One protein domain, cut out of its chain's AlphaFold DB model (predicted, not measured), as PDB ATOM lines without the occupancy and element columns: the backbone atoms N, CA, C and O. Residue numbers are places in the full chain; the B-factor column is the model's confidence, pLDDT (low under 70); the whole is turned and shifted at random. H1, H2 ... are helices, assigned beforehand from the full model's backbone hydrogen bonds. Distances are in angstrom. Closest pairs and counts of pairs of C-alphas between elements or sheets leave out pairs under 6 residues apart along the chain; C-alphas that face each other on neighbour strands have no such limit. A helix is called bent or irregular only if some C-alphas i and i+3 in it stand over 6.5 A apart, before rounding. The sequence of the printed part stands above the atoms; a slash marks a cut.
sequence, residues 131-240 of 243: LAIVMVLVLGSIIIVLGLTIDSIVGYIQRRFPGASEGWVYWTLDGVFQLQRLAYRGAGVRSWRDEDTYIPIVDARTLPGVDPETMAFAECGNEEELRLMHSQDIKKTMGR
ATOM      1  N   LEU A 131     137.635 222.029 237.861       85.69
ATOM      2  CA  LEU A 131     138.297 223.069 237.086       85.69
ATOM      3  C   LEU A 131     139.392 223.775 237.894       85.69
ATOM      4  O   LEU A 131     140.468 224.010 237.356       85.69
ATOM      5  N   ALA A 132     139.165 224.057 239.180       88.88
ATOM      6  CA  ALA A 132     140.176 224.677 240.038       88.88
ATOM      7  C   ALA A 132     141.378 223.748 240.270       88.88
ATOM      8  O   ALA A 132     142.520 224.191 240.180       88.88
ATOM      9  N   ILE A 133     141.129 222.456 240.505       91.31
ATOM     10  CA  ILE A 133     142.190 221.454 240.696       91.31
ATOM     11  C   ILE A 133     143.032 221.320 239.422       91.31
ATOM     12  O   ILE A 133     144.260 221.346 239.486       91.31
ATOM     13  N   VAL A 134     142.378 221.237 238.259       95.00
ATOM     14  CA  VAL A 134     143.061 221.163 236.960       95.00
ATOM     15  C   VAL A 134     143.872 222.433 236.695       95.00
ATOM     16  O   VAL A 134     145.022 222.329 236.282       95.00
ATOM     17  N   MET A 135     143.332 223.621 236.986       95.00
ATOM     18  CA  MET A 135     144.058 224.888 236.818       95.00
ATOM     19  C   MET A 135     145.337 224.935 237.650       95.00
ATOM     20  O   MET A 135     146.391 225.284 237.124       95.00
ATOM     21  N   VAL A 136     145.269 224.549 238.927       95.88
ATOM     22  CA  VAL A 136     146.445 224.546 239.809       95.88
ATOM     23  C   VAL A 136     147.487 223.532 239.330       95.88
ATOM     24  O   VAL A 136     148.671 223.859 239.294       95.88
ATOM     25  N   LEU A 137     147.066 222.338 238.901       96.00
ATOM     26  CA  LEU A 137     147.977 221.327 238.349       96.00
ATOM     27  C   LEU A 137     148.654 221.795 237.055       96.00
ATOM     28  O   LEU A 137     149.866 221.650 236.894       96.00
ATOM     29  N   VAL A 138     147.888 222.379 236.132       97.25
ATOM     30  CA  VAL A 138     148.410 222.848 234.843       97.25
ATOM     31  C   VAL A 138     149.337 224.043 235.042       97.25
ATOM     32  O   VAL A 138     150.468 224.019 234.567       97.25
ATOM     33  N   LEU A 139     148.924 225.061 235.796       97.31
ATOM     34  CA  LEU A 139     149.781 226.220 236.062       97.31
ATOM     35  C   LEU A 139     151.041 225.833 236.845       97.31
ATOM     36  O   LEU A 139     152.133 226.276 236.498       97.31
ATOM     37  N   GLY A 140     150.908 224.972 237.857       97.19
ATOM     38  CA  GLY A 140     152.045 224.478 238.632       97.19
ATOM     39  C   GLY A 140     153.043 223.704 237.771       97.19
ATOM     40  O   GLY A 140     154.242 223.970 237.830       97.19
ATOM     41  N   SER A 141     152.560 222.797 236.917       96.44
ATOM     42  CA  SER A 141     153.424 222.043 236.000       96.44
ATOM     43  C   SER A 141     154.107 222.937 234.963       96.44
ATOM     44  O   SER A 141     155.295 222.753 234.713       96.44
ATOM     45  N   ILE A 142     153.419 223.951 234.425       96.56
ATOM     46  CA  ILE A 142     154.021 224.933 233.508       96.56
ATOM     47  C   ILE A 142     155.167 225.686 234.191       96.56
ATOM     48  O   ILE A 142     156.238 225.813 233.601       96.56
ATOM     49  N   ILE A 143     154.980 226.148 235.433       96.00
ATOM     50  CA  ILE A 143     156.026 226.867 236.182       96.00
ATOM     51  C   ILE A 143     157.243 225.967 236.426       96.00
ATOM     52  O   ILE A 143     158.373 226.406 236.222       96.00
ATOM     53  N   ILE A 144     157.028 224.704 236.810       95.31
ATOM     54  CA  ILE A 144     158.119 223.743 237.032       95.31
ATOM     55  C   ILE A 144     158.875 223.470 235.724       95.31
ATOM     56  O   ILE A 144     160.102 223.530 235.700       95.31
ATOM     57  N   VAL A 145     158.162 223.213 234.624       95.50
ATOM     58  CA  VAL A 145     158.781 222.960 233.313       95.50
ATOM     59  C   VAL A 145     159.551 224.186 232.826       95.50
ATOM     60  O   VAL A 145     160.671 224.042 232.337       95.50
ATOM     61  N   LEU A 146     159.005 225.393 232.997       92.44
ATOM     62  CA  LEU A 146     159.714 226.634 232.681       92.44
ATOM     63  C   LEU A 146     160.992 226.765 233.513       92.44
ATOM     64  O   LEU A 146     162.045 227.031 232.946       92.44
ATOM     65  N   GLY A 147     160.926 226.507 234.822       90.12
ATOM     66  CA  GLY A 147     162.094 226.558 235.704       90.12
ATOM     67  C   GLY A 147     163.199 225.574 235.310       90.12
ATOM     68  O   GLY A 147     164.368 225.927 235.350       90.12
ATOM     69  N   LEU A 148     162.843 224.365 234.864       89.31
ATOM     70  CA  LEU A 148     163.823 223.355 234.437       89.31
ATOM     71  C   LEU A 148     164.392 223.614 233.034       89.31
ATOM     72  O   LEU A 148     165.506 223.196 232.723       89.31
ATOM     73  N   THR A 149     163.625 224.266 232.160       89.25
ATOM     74  CA  THR A 149     164.024 224.479 230.760       89.25
ATOM     75  C   THR A 149     164.690 225.827 230.522       89.25
ATOM     76  O   THR A 149     165.390 225.957 229.518       89.25
ATOM     77  N   ILE A 150     164.541 226.805 231.423       84.88
ATOM     78  CA  ILE A 150     165.086 228.157 231.236       84.88
ATOM     79  C   ILE A 150     166.606 228.140 231.049       84.88
ATOM     80  O   ILE A 150     167.093 228.709 230.074       84.88
ATOM     81  N   ASP A 151     167.341 227.388 231.870       78.31
ATOM     82  CA  ASP A 151     168.805 227.303 231.782       78.31
ATOM     83  C   ASP A 151     169.260 226.649 230.468       78.31
ATOM     84  O   ASP A 151     170.206 227.096 229.816       78.31
ATOM     85  N   SER A 152     168.528 225.624 230.019       79.00
ATOM     86  CA  SER A 152     168.814 224.916 228.764       79.00
ATOM     87  C   SER A 152     168.491 225.766 227.532       79.00
ATOM     88  O   SER A 152     169.262 225.797 226.570       79.00
ATOM     89  N   ILE A 153     167.359 226.475 227.551       81.00
ATOM     90  CA  ILE A 153     166.904 227.332 226.451       81.00
ATOM     91  C   ILE A 153     167.816 228.551 226.325       81.00
ATOM     92  O   ILE A 153     168.271 228.856 225.221       81.00
ATOM     93  N   VAL A 154     168.132 229.221 227.436       77.00
ATOM     94  CA  VAL A 154     169.031 230.385 227.444       77.00
ATOM     95  C   VAL A 154     170.431 229.978 226.981       77.00
ATOM     96  O   VAL A 154     170.987 230.637 226.098       77.00
ATOM     97  N   GLY A 155     170.951 228.842 227.460       73.88
ATOM     98  CA  GLY A 155     172.231 228.298 227.003       73.88
ATOM     99  C   GLY A 155     172.258 227.966 225.504       73.88
ATOM    100  O   GLY A 155     173.254 228.225 224.823       73.88
ATOM    101  N   TYR A 156     171.159 227.443 224.946       76.62
ATOM    102  CA  TYR A 156     171.056 227.154 223.512       76.62
ATOM    103  C   TYR A 156     170.958 228.427 222.658       76.62
ATOM    104  O   TYR A 156     171.648 228.556 221.643       76.62
ATOM    105  N   ILE A 157     170.131 229.389 223.077       76.44
ATOM    106  CA  ILE A 157     169.926 230.653 222.361       76.44
ATOM    107  C   ILE A 157     171.226 231.467 222.317       76.44
ATOM    108  O   ILE A 157     171.580 231.990 221.261       76.44
ATOM    109  N   GLN A 158     171.990 231.526 223.407       69.75
ATOM    110  CA  GLN A 158     173.249 232.279 223.434       69.75
ATOM    111  C   GLN A 158     174.372 231.635 222.627       69.75
ATOM    112  O   GLN A 158     175.118 232.353 221.964       69.75
ATOM    113  N   ARG A 159     174.451 230.297 222.567       68.88
ATOM    114  CA  ARG A 159     175.361 229.617 221.622       68.88
ATOM    115  C   ARG A 159     175.039 229.957 220.165       68.88
ATOM    116  O   ARG A 159     175.924 229.913 219.315       68.88
ATOM    117  N   ARG A 160     173.780 230.296 219.866       74.06
ATOM    118  CA  ARG A 160     173.328 230.650 218.515       74.06
ATOM    119  C   ARG A 160     173.504 232.135 218.173       74.06
ATOM    120  O   ARG A 160     173.639 232.434 216.985       74.06
ATOM    121  N   PHE A 161     173.532 233.030 219.167       70.94
ATOM    122  CA  PHE A 161     173.637 234.486 218.995       70.94
ATOM    123  C   PHE A 161     174.832 235.082 219.778       70.94
ATOM    124  O   PHE A 161     174.692 235.413 220.955       70.94
ATOM    125  N   PRO A 162     175.996 235.294 219.131       59.44
ATOM    126  CA  PRO A 162     177.261 235.664 219.788       59.44
ATOM    127  C   PRO A 162     177.375 237.132 220.269       59.44
ATOM    128  O   PRO A 162     178.479 237.654 220.381       59.44
ATOM    129  N   GLY A 163     176.263 237.822 220.554       61.75
ATOM    130  CA  GLY A 163     176.246 239.261 220.880       61.75
ATOM    131  C   GLY A 163     175.706 239.649 222.263       61.75
ATOM    132  O   GLY A 163     175.652 240.834 222.564       61.75
ATOM    133  N   ALA A 164     175.282 238.692 223.097       58.28
ATOM    134  CA  ALA A 164     174.585 238.950 224.371       58.28
ATOM    135  C   ALA A 164     175.397 238.534 225.621       58.28
ATOM    136  O   ALA A 164     174.825 238.114 226.626       58.28
ATOM    137  N   SER A 165     176.731 238.569 225.537       63.06
ATOM    138  CA  SER A 165     177.620 237.776 226.401       63.06
ATOM    139  C   SER A 165     177.836 238.309 227.819       63.06
ATOM    140  O   SER A 165     178.064 237.503 228.717       63.06
ATOM    141  N   GLU A 166     177.758 239.620 228.063       66.19
ATOM    142  CA  GLU A 166     178.197 240.175 229.355       66.19
ATOM    143  C   GLU A 166     177.335 239.692 230.529       66.19
ATOM    144  O   GLU A 166     177.872 239.222 231.528       66.19
ATOM    145  N   GLY A 167     176.005 239.714 230.399       70.19
ATOM    146  CA  GLY A 167     175.096 239.294 231.474       70.19
ATOM    147  C   GLY A 167     175.158 237.797 231.795       70.19
ATOM    148  O   GLY A 167     174.944 237.402 232.939       70.19
ATOM    149  N   TRP A 168     175.485 236.959 230.809       69.50
ATOM    150  CA  TRP A 168     175.576 235.514 231.015       69.50
ATOM    151  C   TRP A 168     176.830 235.107 231.763       69.50
ATOM    152  O   TRP A 168     176.762 234.218 232.598       69.50
ATOM    153  N   VAL A 169     177.962 235.772 231.519       72.00
ATOM    154  CA  VAL A 169     179.198 235.485 232.258       72.00
ATOM    155  C   VAL A 169     178.974 235.682 233.758       72.00
ATOM    156  O   VAL A 169     179.350 234.812 234.537       72.00
ATOM    157  N   TYR A 170     178.278 236.751 234.163       76.19
ATOM    158  CA  TYR A 170     177.893 236.949 235.566       76.19
ATOM    159  C   TYR A 170     176.978 235.837 236.084       76.19
ATOM    160  O   TYR A 170     177.226 235.296 237.157       76.19
ATOM    161  N   TRP A 171     175.968 235.447 235.306       76.19
ATOM    162  CA  TRP A 171     175.032 234.384 235.689       76.19
ATOM    163  C   TRP A 171     175.718 233.016 235.835       76.19
ATOM    164  O   TRP A 171     175.426 232.259 236.756       76.19
ATOM    165  N   THR A 172     176.674 232.713 234.957       74.56
ATOM    166  CA  THR A 172     177.475 231.487 235.007       74.56
ATOM    167  C   THR A 172     178.431 231.507 236.198       74.56
ATOM    168  O   THR A 172     178.564 230.491 236.875       74.56
ATOM    169  N   LEU A 173     179.060 232.652 236.496       75.19
ATOM    170  CA  LEU A 173     179.967 232.823 237.639       75.19
ATOM    171  C   LEU A 173     179.257 232.727 239.001       75.19
ATOM    172  O   LEU A 173     179.871 232.241 239.951       75.19
ATOM    173  N   ASP A 174     177.982 233.119 239.080       81.56
ATOM    174  CA  ASP A 174     177.132 232.957 240.274       81.56
ATOM    175  C   ASP A 174     176.597 231.520 240.458       81.56
ATOM    176  O   ASP A 174     175.950 231.208 241.461       81.56
ATOM    177  N   GLY A 175     176.883 230.610 239.521       82.06
ATOM    178  CA  GLY A 175     176.514 229.202 239.632       82.06
ATOM    179  C   GLY A 175     177.170 228.504 240.830       82.06
ATOM    180  O   GLY A 175     178.330 228.749 241.171       82.06
ATOM    181  N   VAL A 176     176.457 227.552 241.443       84.81
ATOM    182  CA  VAL A 176     176.919 226.818 242.643       84.81
ATOM    183  C   VAL A 176     178.295 226.169 242.436       84.81
ATOM    184  O   VAL A 176     179.160 226.255 243.307       84.81
ATOM    185  N   PHE A 177     178.537 225.569 241.268       83.62
ATOM    186  CA  PHE A 177     179.818 224.924 240.959       83.62
ATOM    187  C   PHE A 177     180.966 225.921 240.760       83.62
ATOM    188  O   PHE A 177     182.119 225.617 241.069       83.62
ATOM    189  N   GLN A 178     180.662 227.132 240.293       85.56
ATOM    190  CA  GLN A 178     181.643 228.200 240.124       85.56
ATOM    191  C   GLN A 178     182.020 228.835 241.470       85.56
ATOM    192  O   GLN A 178     183.206 229.049 241.739       85.56
ATOM    193  N   LEU A 179     181.051 229.006 242.374       87.19
ATOM    194  CA  LEU A 179     181.307 229.370 243.773       87.19
ATOM    195  C   LEU A 179     182.153 228.305 244.487       87.19
ATOM    196  O   LEU A 179     183.125 228.632 245.173       87.19
ATOM    197  N   GLN A 180     181.842 227.025 244.275       86.31
ATOM    198  CA  GLN A 180     182.614 225.914 244.832       86.31
ATOM    199  C   GLN A 180     184.057 225.901 244.301       86.31
ATOM    200  O   GLN A 180     185.002 225.734 245.077       86.31
ATOM    201  N   ARG A 181     184.254 226.151 242.999       85.31
ATOM    202  CA  ARG A 181     185.585 226.320 242.399       85.31
ATOM    203  C   ARG A 181     186.368 227.441 243.078       85.31
ATOM    204  O   ARG A 181     187.534 227.242 243.416       85.31
ATOM    205  N   LEU A 182     185.753 228.608 243.282       86.00
ATOM    206  CA  LEU A 182     186.402 229.745 243.943       86.00
ATOM    207  C   LEU A 182     186.833 229.396 245.375       86.00
ATOM    208  O   LEU A 182     187.952 229.737 245.769       86.00
ATOM    209  N   ALA A 183     186.009 228.647 246.113       86.06
ATOM    210  CA  ALA A 183     186.352 228.159 247.449       86.06
ATOM    211  C   ALA A 183     187.583 227.230 247.422       86.06
ATOM    212  O   ALA A 183     188.543 227.436 248.169       86.06
ATOM    213  N   TYR A 184     187.614 226.261 246.500       83.69
ATOM    214  CA  TYR A 184     188.758 225.354 246.336       83.69
ATOM    215  C   TYR A 184     190.017 226.047 245.812       83.69
ATOM    216  O   TYR A 184     191.134 225.656 246.165       83.69
ATOM    217  N   ARG A 185     189.865 227.106 245.013       82.31
ATOM    218  CA  ARG A 185     190.984 227.959 244.597       82.31
ATOM    219  C   ARG A 185     191.607 228.664 245.802       82.31
ATOM    220  O   ARG A 185     192.832 228.715 245.901       82.31
ATOM    221  N   GLY A 186     190.778 229.138 246.735       82.88
ATOM    222  CA  GLY A 186     191.215 229.670 248.030       82.88
ATOM    223  C   GLY A 186     191.924 228.626 248.902       82.88
ATOM    224  O   GLY A 186     192.901 228.952 249.570       82.88
ATOM    225  N   ALA A 187     191.502 227.360 248.818       81.06
ATOM    226  CA  ALA A 187     192.143 226.223 249.488       81.06
ATOM    227  C   ALA A 187     193.429 225.712 248.794       81.06
ATOM    228  O   ALA A 187     194.058 224.777 249.281       81.06
ATOM    229  N   GLY A 188     193.842 226.317 247.672       78.88
ATOM    230  CA  GLY A 188     195.111 226.019 246.998       78.88
ATOM    231  C   GLY A 188     195.026 225.118 245.758       78.88
ATOM    232  O   GLY A 188     196.068 224.812 245.177       78.88
ATOM    233  N   VAL A 189     193.829 224.734 245.294       79.31
ATOM    234  CA  VAL A 189     193.646 223.923 244.072       79.31
ATOM    235  C   VAL A 189     193.693 224.814 242.829       79.31
ATOM    236  O   VAL A 189     192.852 225.696 242.652       79.31
ATOM    237  N   ARG A 190     194.675 224.586 241.948       72.56
ATOM    238  CA  ARG A 190     194.981 225.487 240.817       72.56
ATOM    239  C   ARG A 190     194.790 224.888 239.417       72.56
ATOM    240  O   ARG A 190     194.840 225.638 238.453       72.56
ATOM    241  N   SER A 191     194.569 223.581 239.292       79.81
ATOM    242  CA  SER A 191     194.498 222.867 238.006       79.81
ATOM    243  C   SER A 191     193.056 222.728 237.491       79.81
ATOM    244  O   SER A 191     192.481 221.639 237.552       79.81
ATOM    245  N   TRP A 192     192.463 223.829 237.022       78.44
ATOM    246  CA  TRP A 192     191.095 223.872 236.485       78.44
ATOM    247  C   TRP A 192     191.096 224.036 234.957       78.44
ATOM    248  O   TRP A 192     191.930 224.753 234.406       78.44
ATOM    249  N   ARG A 193     190.153 223.376 234.280       75.75
ATOM    250  CA  ARG A 193     189.836 223.515 232.851       75.75
ATOM    251  C   ARG A 193     188.378 223.941 232.672       75.75
ATOM    252  O   ARG A 193     187.559 223.748 233.570       75.75
ATOM    253  N   ASP A 194     188.081 224.515 231.506       73.31
ATOM    254  CA  ASP A 194     186.760 225.036 231.129       73.31
ATOM    255  C   ASP A 194     186.206 226.049 232.140       73.31
ATOM    256  O   ASP A 194     185.064 225.977 232.592       73.31
ATOM    257  N   GLU A 195     187.049 227.026 232.487       68.81
ATOM    258  CA  GLU A 195     186.757 228.059 233.484       68.81
ATOM    259  C   GLU A 195     185.530 228.925 233.150       68.81
ATOM    260  O   GLU A 195     184.902 229.451 234.072       68.81
ATOM    261  N   ASP A 196     185.179 229.005 231.866       67.25
ATOM    262  CA  ASP A 196     184.110 229.842 231.311       67.25
ATOM    263  C   ASP A 196     182.771 229.089 231.181       67.25
ATOM    264  O   ASP A 196     181.768 229.646 230.728       67.25
ATOM    265  N   THR A 197     182.740 227.805 231.556       70.44
ATOM    266  CA  THR A 197     181.555 226.937 231.464       70.44
ATOM    267  C   THR A 197     180.874 226.797 232.826       70.44
ATOM    268  O   THR A 197     181.516 226.879 233.866       70.44
ATOM    269  N   TYR A 198     179.562 226.543 232.853       73.50
ATOM    270  CA  TYR A 198     178.794 226.366 234.097       73.50
ATOM    271  C   TYR A 198     179.344 225.262 235.023       73.50
ATOM    272  O   TYR A 198     179.239 225.366 236.242       73.50
ATOM    273  N   ILE A 199     179.962 224.223 234.450       80.38
ATOM    274  CA  ILE A 199     180.555 223.098 235.179       80.38
ATOM    275  C   ILE A 199     182.076 223.115 234.944       80.38
ATOM    276  O   ILE A 199     182.518 222.667 233.885       80.38
ATOM    277  N   PRO A 200     182.879 223.635 235.890       79.12
ATOM    278  CA  PRO A 200     184.333 223.641 235.774       79.12
ATOM    279  C   PRO A 200     184.910 222.255 236.078       79.12
ATOM    280  O   PRO A 200     184.489 221.583 237.022       79.12
ATOM    281  N   ILE A 201     185.910 221.834 235.304       80.44
ATOM    282  CA  ILE A 201     186.529 220.508 235.434       80.44
ATOM    283  C   ILE A 201     187.889 220.662 236.111       80.44
ATOM    284  O   ILE A 201     188.697 221.499 235.713       80.44
ATOM    285  N   VAL A 202     188.167 219.852 237.129       81.62
ATOM    286  CA  VAL A 202     189.479 219.815 237.785       81.62
ATOM    287  C   VAL A 202     190.321 218.676 237.208       81.62
ATOM    288  O   VAL A 202     189.837 217.566 237.010       81.62
ATOM    289  N   ASP A 203     191.597 218.943 236.946       74.25
ATOM    290  CA  ASP A 203     192.569 217.931 236.499       74.25
ATOM    291  C   ASP A 203     193.128 217.061 237.631       74.25
ATOM    292  O   ASP A 203     193.802 216.054 237.404       74.25
ATOM    293  N   ALA A 204     192.873 217.467 238.871       66.62
ATOM    294  CA  ALA A 204     193.329 216.763 240.050       66.62
ATOM    295  C   ALA A 204     192.456 215.524 240.281       66.62
ATOM    296  O   ALA A 204     191.238 215.626 240.401       66.62
ATOM    297  N   ARG A 205     193.086 214.349 240.408       61.84
ATOM    298  CA  ARG A 205     192.393 213.107 240.803       61.84
ATOM    299  C   ARG A 205     191.912 213.123 242.259       61.84
ATOM    300  O   ARG A 205     191.140 212.253 242.641       61.84
ATOM    301  N   THR A 206     192.377 214.073 243.068       62.47
ATOM    302  CA  THR A 206     192.057 214.184 244.493       62.47
ATOM    303  C   THR A 206     191.720 215.631 244.849       62.47
ATOM    304  O   THR A 206     192.510 216.547 244.614       62.47
ATOM    305  N   LEU A 207     190.525 215.842 245.404       68.00
ATOM    306  CA  LEU A 207     190.086 217.131 245.936       68.00
ATOM    307  C   LEU A 207     190.430 217.208 247.435       68.00
ATOM    308  O   LEU A 207     190.222 216.229 248.154       68.00
ATOM    309  N   PRO A 208     190.946 218.340 247.944       63.84
ATOM    310  CA  PRO A 208     191.201 218.496 249.371       63.84
ATOM    311  C   PRO A 208     189.882 218.419 250.149       63.84
ATOM    312  O   PRO A 208     188.959 219.178 249.866       63.84
ATOM    313  N   GLY A 209     189.798 217.519 251.131       62.72
ATOM    314  CA  GLY A 209     188.588 217.309 251.939       62.72
ATOM    315  C   GLY A 209     187.625 216.249 251.398       62.72
ATOM    316  O   GLY A 209     186.571 216.052 251.993       62.72
ATOM    317  N   VAL A 210     187.990 215.561 250.311       62.25
ATOM    318  CA  VAL A 210     187.254 214.404 249.799       62.25
ATOM    319  C   VAL A 210     188.192 213.202 249.782       62.25
ATOM    320  O   VAL A 210     189.093 213.102 248.946       62.25
ATOM    321  N   ASP A 211     188.022 212.310 250.749       59.69
ATOM    322  CA  ASP A 211     188.733 211.044 250.821       59.69
ATOM    323  C   ASP A 211     188.153 210.055 249.792       59.69
ATOM    324  O   ASP A 211     186.954 209.781 249.784       59.69
ATOM    325  N   PRO A 212     188.977 209.503 248.885       58.91
ATOM    326  CA  PRO A 212     188.490 208.613 247.829       58.91
ATOM    327  C   PRO A 212     187.855 207.326 248.377       58.91
ATOM    328  O   PRO A 212     187.031 206.724 247.694       58.91
ATOM    329  N   GLU A 213     188.181 206.929 249.612       54.97
ATOM    330  CA  GLU A 213     187.535 205.796 250.279       54.97
ATOM    331  C   GLU A 213     186.074 206.081 250.646       54.97
ATOM    332  O   GLU A 213     185.252 205.181 250.523       54.97
ATOM    333  N   THR A 214     185.696 207.317 251.006       54.78
ATOM    334  CA  THR A 214     184.296 207.612 251.363       54.78
ATOM    335  C   THR A 214     183.377 207.724 250.151       54.78
ATOM    336  O   THR A 214     182.202 207.365 250.238       54.78
ATOM    337  N   MET A 215     183.904 208.156 249.001       49.47
ATOM    338  CA  MET A 215     183.152 208.188 247.740       49.47
ATOM    339  C   MET A 215     182.971 206.798 247.118       49.47
ATOM    340  O   MET A 215     181.960 206.557 246.461       49.47
ATOM    341  N   ALA A 216     183.893 205.859 247.363       48.34
ATOM    342  CA  ALA A 216     183.756 204.479 246.894       48.34
ATOM    343  C   ALA A 216     182.525 203.770 247.499       48.34
ATOM    344  O   ALA A 216     181.935 202.910 246.843       48.34
ATOM    345  N   PHE A 217     182.069 204.176 248.692       41.59
ATOM    346  CA  PHE A 217     180.846 203.630 249.297       41.59
ATOM    347  C   PHE A 217     179.555 204.062 248.588       41.59
ATOM    348  O   PHE A 217     178.520 203.435 248.806       41.59
ATOM    349  N   ALA A 218     179.585 205.101 247.744       47.25
ATOM    350  CA  ALA A 218     178.411 205.513 246.976       47.25
ATOM    351  C   ALA A 218     178.263 204.749 245.647       47.25
ATOM    352  O   ALA A 218     177.155 204.691 245.118       47.25
ATOM    353  N   GLU A 219     179.337 204.144 245.118       47.31
ATOM    354  CA  GLU A 219     179.338 203.592 243.750       47.31
ATOM    355  C   GLU A 219     179.792 202.127 243.620       47.31
ATOM    356  O   GLU A 219     179.772 201.571 242.525       47.31
ATOM    357  N   CYS A 220     180.107 201.430 244.711       39.84
ATOM    358  CA  CYS A 220     180.269 199.976 244.671       39.84
ATOM    359  C   CYS A 220     179.539 199.313 245.837       39.84
ATOM    360  O   CYS A 220     180.031 199.265 246.962       39.84
ATOM    361  N   GLY A 221     178.390 198.703 245.529       52.09
ATOM    362  CA  GLY A 221     178.004 197.476 246.217       52.09
ATOM    363  C   GLY A 221     179.210 196.538 246.192       52.09
ATOM    364  O   GLY A 221     179.748 196.230 245.130       52.09
ATOM    365  N   ASN A 222     179.679 196.206 247.387       52.94
ATOM    366  CA  ASN A 222     180.927 195.525 247.679       52.94
ATOM    367  C   ASN A 222     181.144 194.302 246.755       52.94
ATOM    368  O   ASN A 222     180.357 193.355 246.789       52.94
ATOM    369  N   GLU A 223     182.209 194.286 245.938       58.44
ATOM    370  CA  GLU A 223     182.557 193.125 245.090       58.44
ATOM    371  C   GLU A 223     182.720 191.835 245.920       58.44
ATOM    372  O   GLU A 223     182.489 190.735 245.407       58.44
ATOM    373  N   GLU A 224     183.067 191.942 247.209       58.59
ATOM    374  CA  GLU A 224     183.078 190.794 248.121       58.59
ATOM    375  C   GLU A 224     181.671 190.269 248.441       58.59
ATOM    376  O   GLU A 224     181.502 189.051 248.505       58.59
ATOM    377  N   GLU A 225     180.641 191.117 248.566       58.25
ATOM    378  CA  GLU A 225     179.257 190.647 248.759       58.25
ATOM    379  C   GLU A 225     178.729 189.921 247.518       58.25
ATOM    380  O   GLU A 225     178.098 188.868 247.642       58.25
ATOM    381  N   LEU A 226     179.045 190.412 246.315       56.62
ATOM    382  CA  LEU A 226     178.641 189.764 245.061       56.62
ATOM    383  C   LEU A 226     179.351 188.414 244.858       56.62
ATOM    384  O   LEU A 226     178.735 187.449 244.393       56.62
ATOM    385  N   ARG A 227     180.625 188.303 245.262       61.22
ATOM    386  CA  ARG A 227     181.366 187.025 245.265       61.22
ATOM    387  C   ARG A 227     180.855 186.061 246.333       61.22
ATOM    388  O   ARG A 227     180.780 184.858 246.068       61.22
ATOM    389  N   LEU A 228     180.458 186.558 247.504       61.94
ATOM    390  CA  LEU A 228     179.851 185.737 248.550       61.94
ATOM    391  C   LEU A 228     178.478 185.206 248.118       61.94
ATOM    392  O   LEU A 228     178.242 184.007 248.290       61.94
ATOM    393  N   MET A 229     177.640 186.016 247.459       57.50
ATOM    394  CA  MET A 229     176.371 185.558 246.869       57.50
ATOM    395  C   MET A 229     176.593 184.493 245.784       57.50
ATOM    396  O   MET A 229     175.990 183.421 245.851       57.50
ATOM    397  N   HIS A 230     177.541 184.705 244.861       62.44
ATOM    398  CA  HIS A 230     177.857 183.705 243.832       62.44
ATOM    399  C   HIS A 230     178.420 182.396 244.422       62.44
ATOM    400  O   HIS A 230     178.111 181.308 243.933       62.44
ATOM    401  N   SER A 231     179.219 182.468 245.495       63.22
ATOM    402  CA  SER A 231     179.748 181.275 246.175       63.22
ATOM    403  C   SER A 231     178.668 180.498 246.943       63.22
ATOM    404  O   SER A 231     178.707 179.263 246.995       63.22
ATOM    405  N   GLN A 232     177.675 181.200 247.504       64.25
ATOM    406  CA  GLN A 232     176.550 180.582 248.202       64.25
ATOM    407  C   GLN A 232     175.597 179.882 247.228       64.25
ATOM    408  O   GLN A 232     175.163 178.766 247.525       64.25
ATOM    409  N   ASP A 233     175.349 180.450 246.046       59.69
ATOM    410  CA  ASP A 233     174.520 179.810 245.017       59.69
ATOM    411  C   ASP A 233     175.181 178.561 244.408       59.69
ATOM    412  O   ASP A 233     174.506 177.555 244.161       59.69
ATOM    413  N   ILE A 234     176.512 178.546 244.269       58.72
ATOM    414  CA  ILE A 234     177.259 177.350 243.829       58.72
ATOM    415  C   ILE A 234     177.215 176.241 244.900       58.72
ATOM    416  O   ILE A 234     177.026 175.065 244.576       58.72
ATOM    417  N   LYS A 235     177.290 176.584 246.195       56.91
ATOM    418  CA  LYS A 235     177.115 175.599 247.283       56.91
ATOM    419  C   LYS A 235     175.688 175.051 247.362       56.91
ATOM    420  O   LYS A 235     175.503 173.860 247.619       56.91
ATOM    421  N   LYS A 236     174.675 175.889 247.125       57.56
ATOM    422  CA  LYS A 236     173.255 175.498 247.192       57.56
ATOM    423  C   LYS A 236     172.835 174.609 246.016       57.56
ATOM    424  O   LYS A 236     171.968 173.753 246.180       57.56
ATOM    425  N   THR A 237     173.468 174.778 244.854       57.84
ATOM    426  CA  THR A 237     173.252 173.944 243.660       57.84
ATOM    427  C   THR A 237     174.001 172.608 243.730       57.84
ATOM    428  O   THR A 237     173.426 171.588 243.353       57.84
ATOM    429  N   MET A 238     175.209 172.558 244.308       56.66
ATOM    430  CA  MET A 238     175.909 171.284 244.557       56.66
ATOM    431  C   MET A 238     175.291 170.453 245.692       56.66
ATOM    432  O   MET A 238     175.258 169.231 245.595       56.66
ATOM    433  N   GLY A 239     174.737 171.084 246.736       55.44
ATOM    434  CA  GLY A 239     174.062 170.376 247.834       55.44
ATOM    435  C   GLY A 239     172.692 169.780 247.479       55.44
ATOM    436  O   GLY A 239     172.150 169.005 248.260       55.44
ATOM    437  N   ARG A 240     172.122 170.133 246.318       53.94
ATOM    438  CA  ARG A 240     170.832 169.607 245.834       53.94
ATOM    439  C   ARG A 240     170.987 168.422 244.861       53.94
ATOM    440  O   ARG A 240     170.011 167.720 244.638       53.94
TER     441      ARG A 240
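What this domain is: This is residues 131 to 240 of the 243 residues of the protein "Str. FM013" of Penicillium camemberti FM 013 (UniProt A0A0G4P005). Two free arms run out from a small, loose head, in which H2, H3 and part of the long link after H3 lie near one another. One arm is the first part of the long bent helix H1, whose second part, H1b, turns off toward H2; the other is a tail with H4 and then H5, which carries the last printed residues far from the head. The printed part has 110 residues with five named helices, H1 to H5 in order along the chain, and no named strand; its class is all helix. The whole is extended, with a radius of gyration of the C-alphas of 24.0 A, and flat, spanning 72 by 57 by 25 A.

Where its parts are: H1, residues 131 to 160, begins with C-alpha 131 at (138.297, 223.069, 237.086). By its hydrogen bonds it was assigned as one helix, but it is bent: C-alphas 148 and 151 are 6.9 A apart. Its arms are H1a, residues 131 to 148, 25.7 A long, and H1b, residues 151 to 160, 14.4 A long. H2 is residues 165 to 173, 12.5 A, and H3 is residues 176 to 186, 15.5 A, beginning with C-alpha 176 at (176.919, 226.818, 242.643). H4 is residues 212 to 219, 11.2 A. H5, residues 223 to 238, is 22.8 A long and ends with C-alpha 238 at (175.909, 171.284, 244.557).

How they stand to each other: The lines of H1a and H1b stand at a steep tilt of 49 degrees. H1b and H2 are close but not clearly touching, the closest C-alphas being those of Gln 158 and Ser 165, 7.6 A apart. They run opposite ways at a steep tilt of 35.4 degrees, only just more than shallow. H2 and H3 are close but not clearly touching, with the C-alphas of Leu 173 and Leu 179 the closest at 7.2 A. Their lines are only just about perpendicular, at 71 degrees. H3 and H4 are apart, and so are H4 and H5. Residues 192 to 193 pair with residues 201 to 202, antiparallel. In H1a, H1b, H3 and H5 every O i to N i+4 pair is within hydrogen-bond range; in H2 it is 4 of 5, and in H4 1 of 4, beside 2 of 5 O i to N i+3 pairs.

The domain as a whole: The two C-alphas farthest apart, those of Gly 163 and Arg 240, are 74.2 A apart. Residues 131 to 153, 159 to 167 and 210 to 240 stand free. The printed part has no cut. The link from H3 to H4, residues 187 to 211, is long; the other links are tight. The mean pLDDT of the printed part is 72.9, and 47 residues are under 70, among them residues 204 to 240.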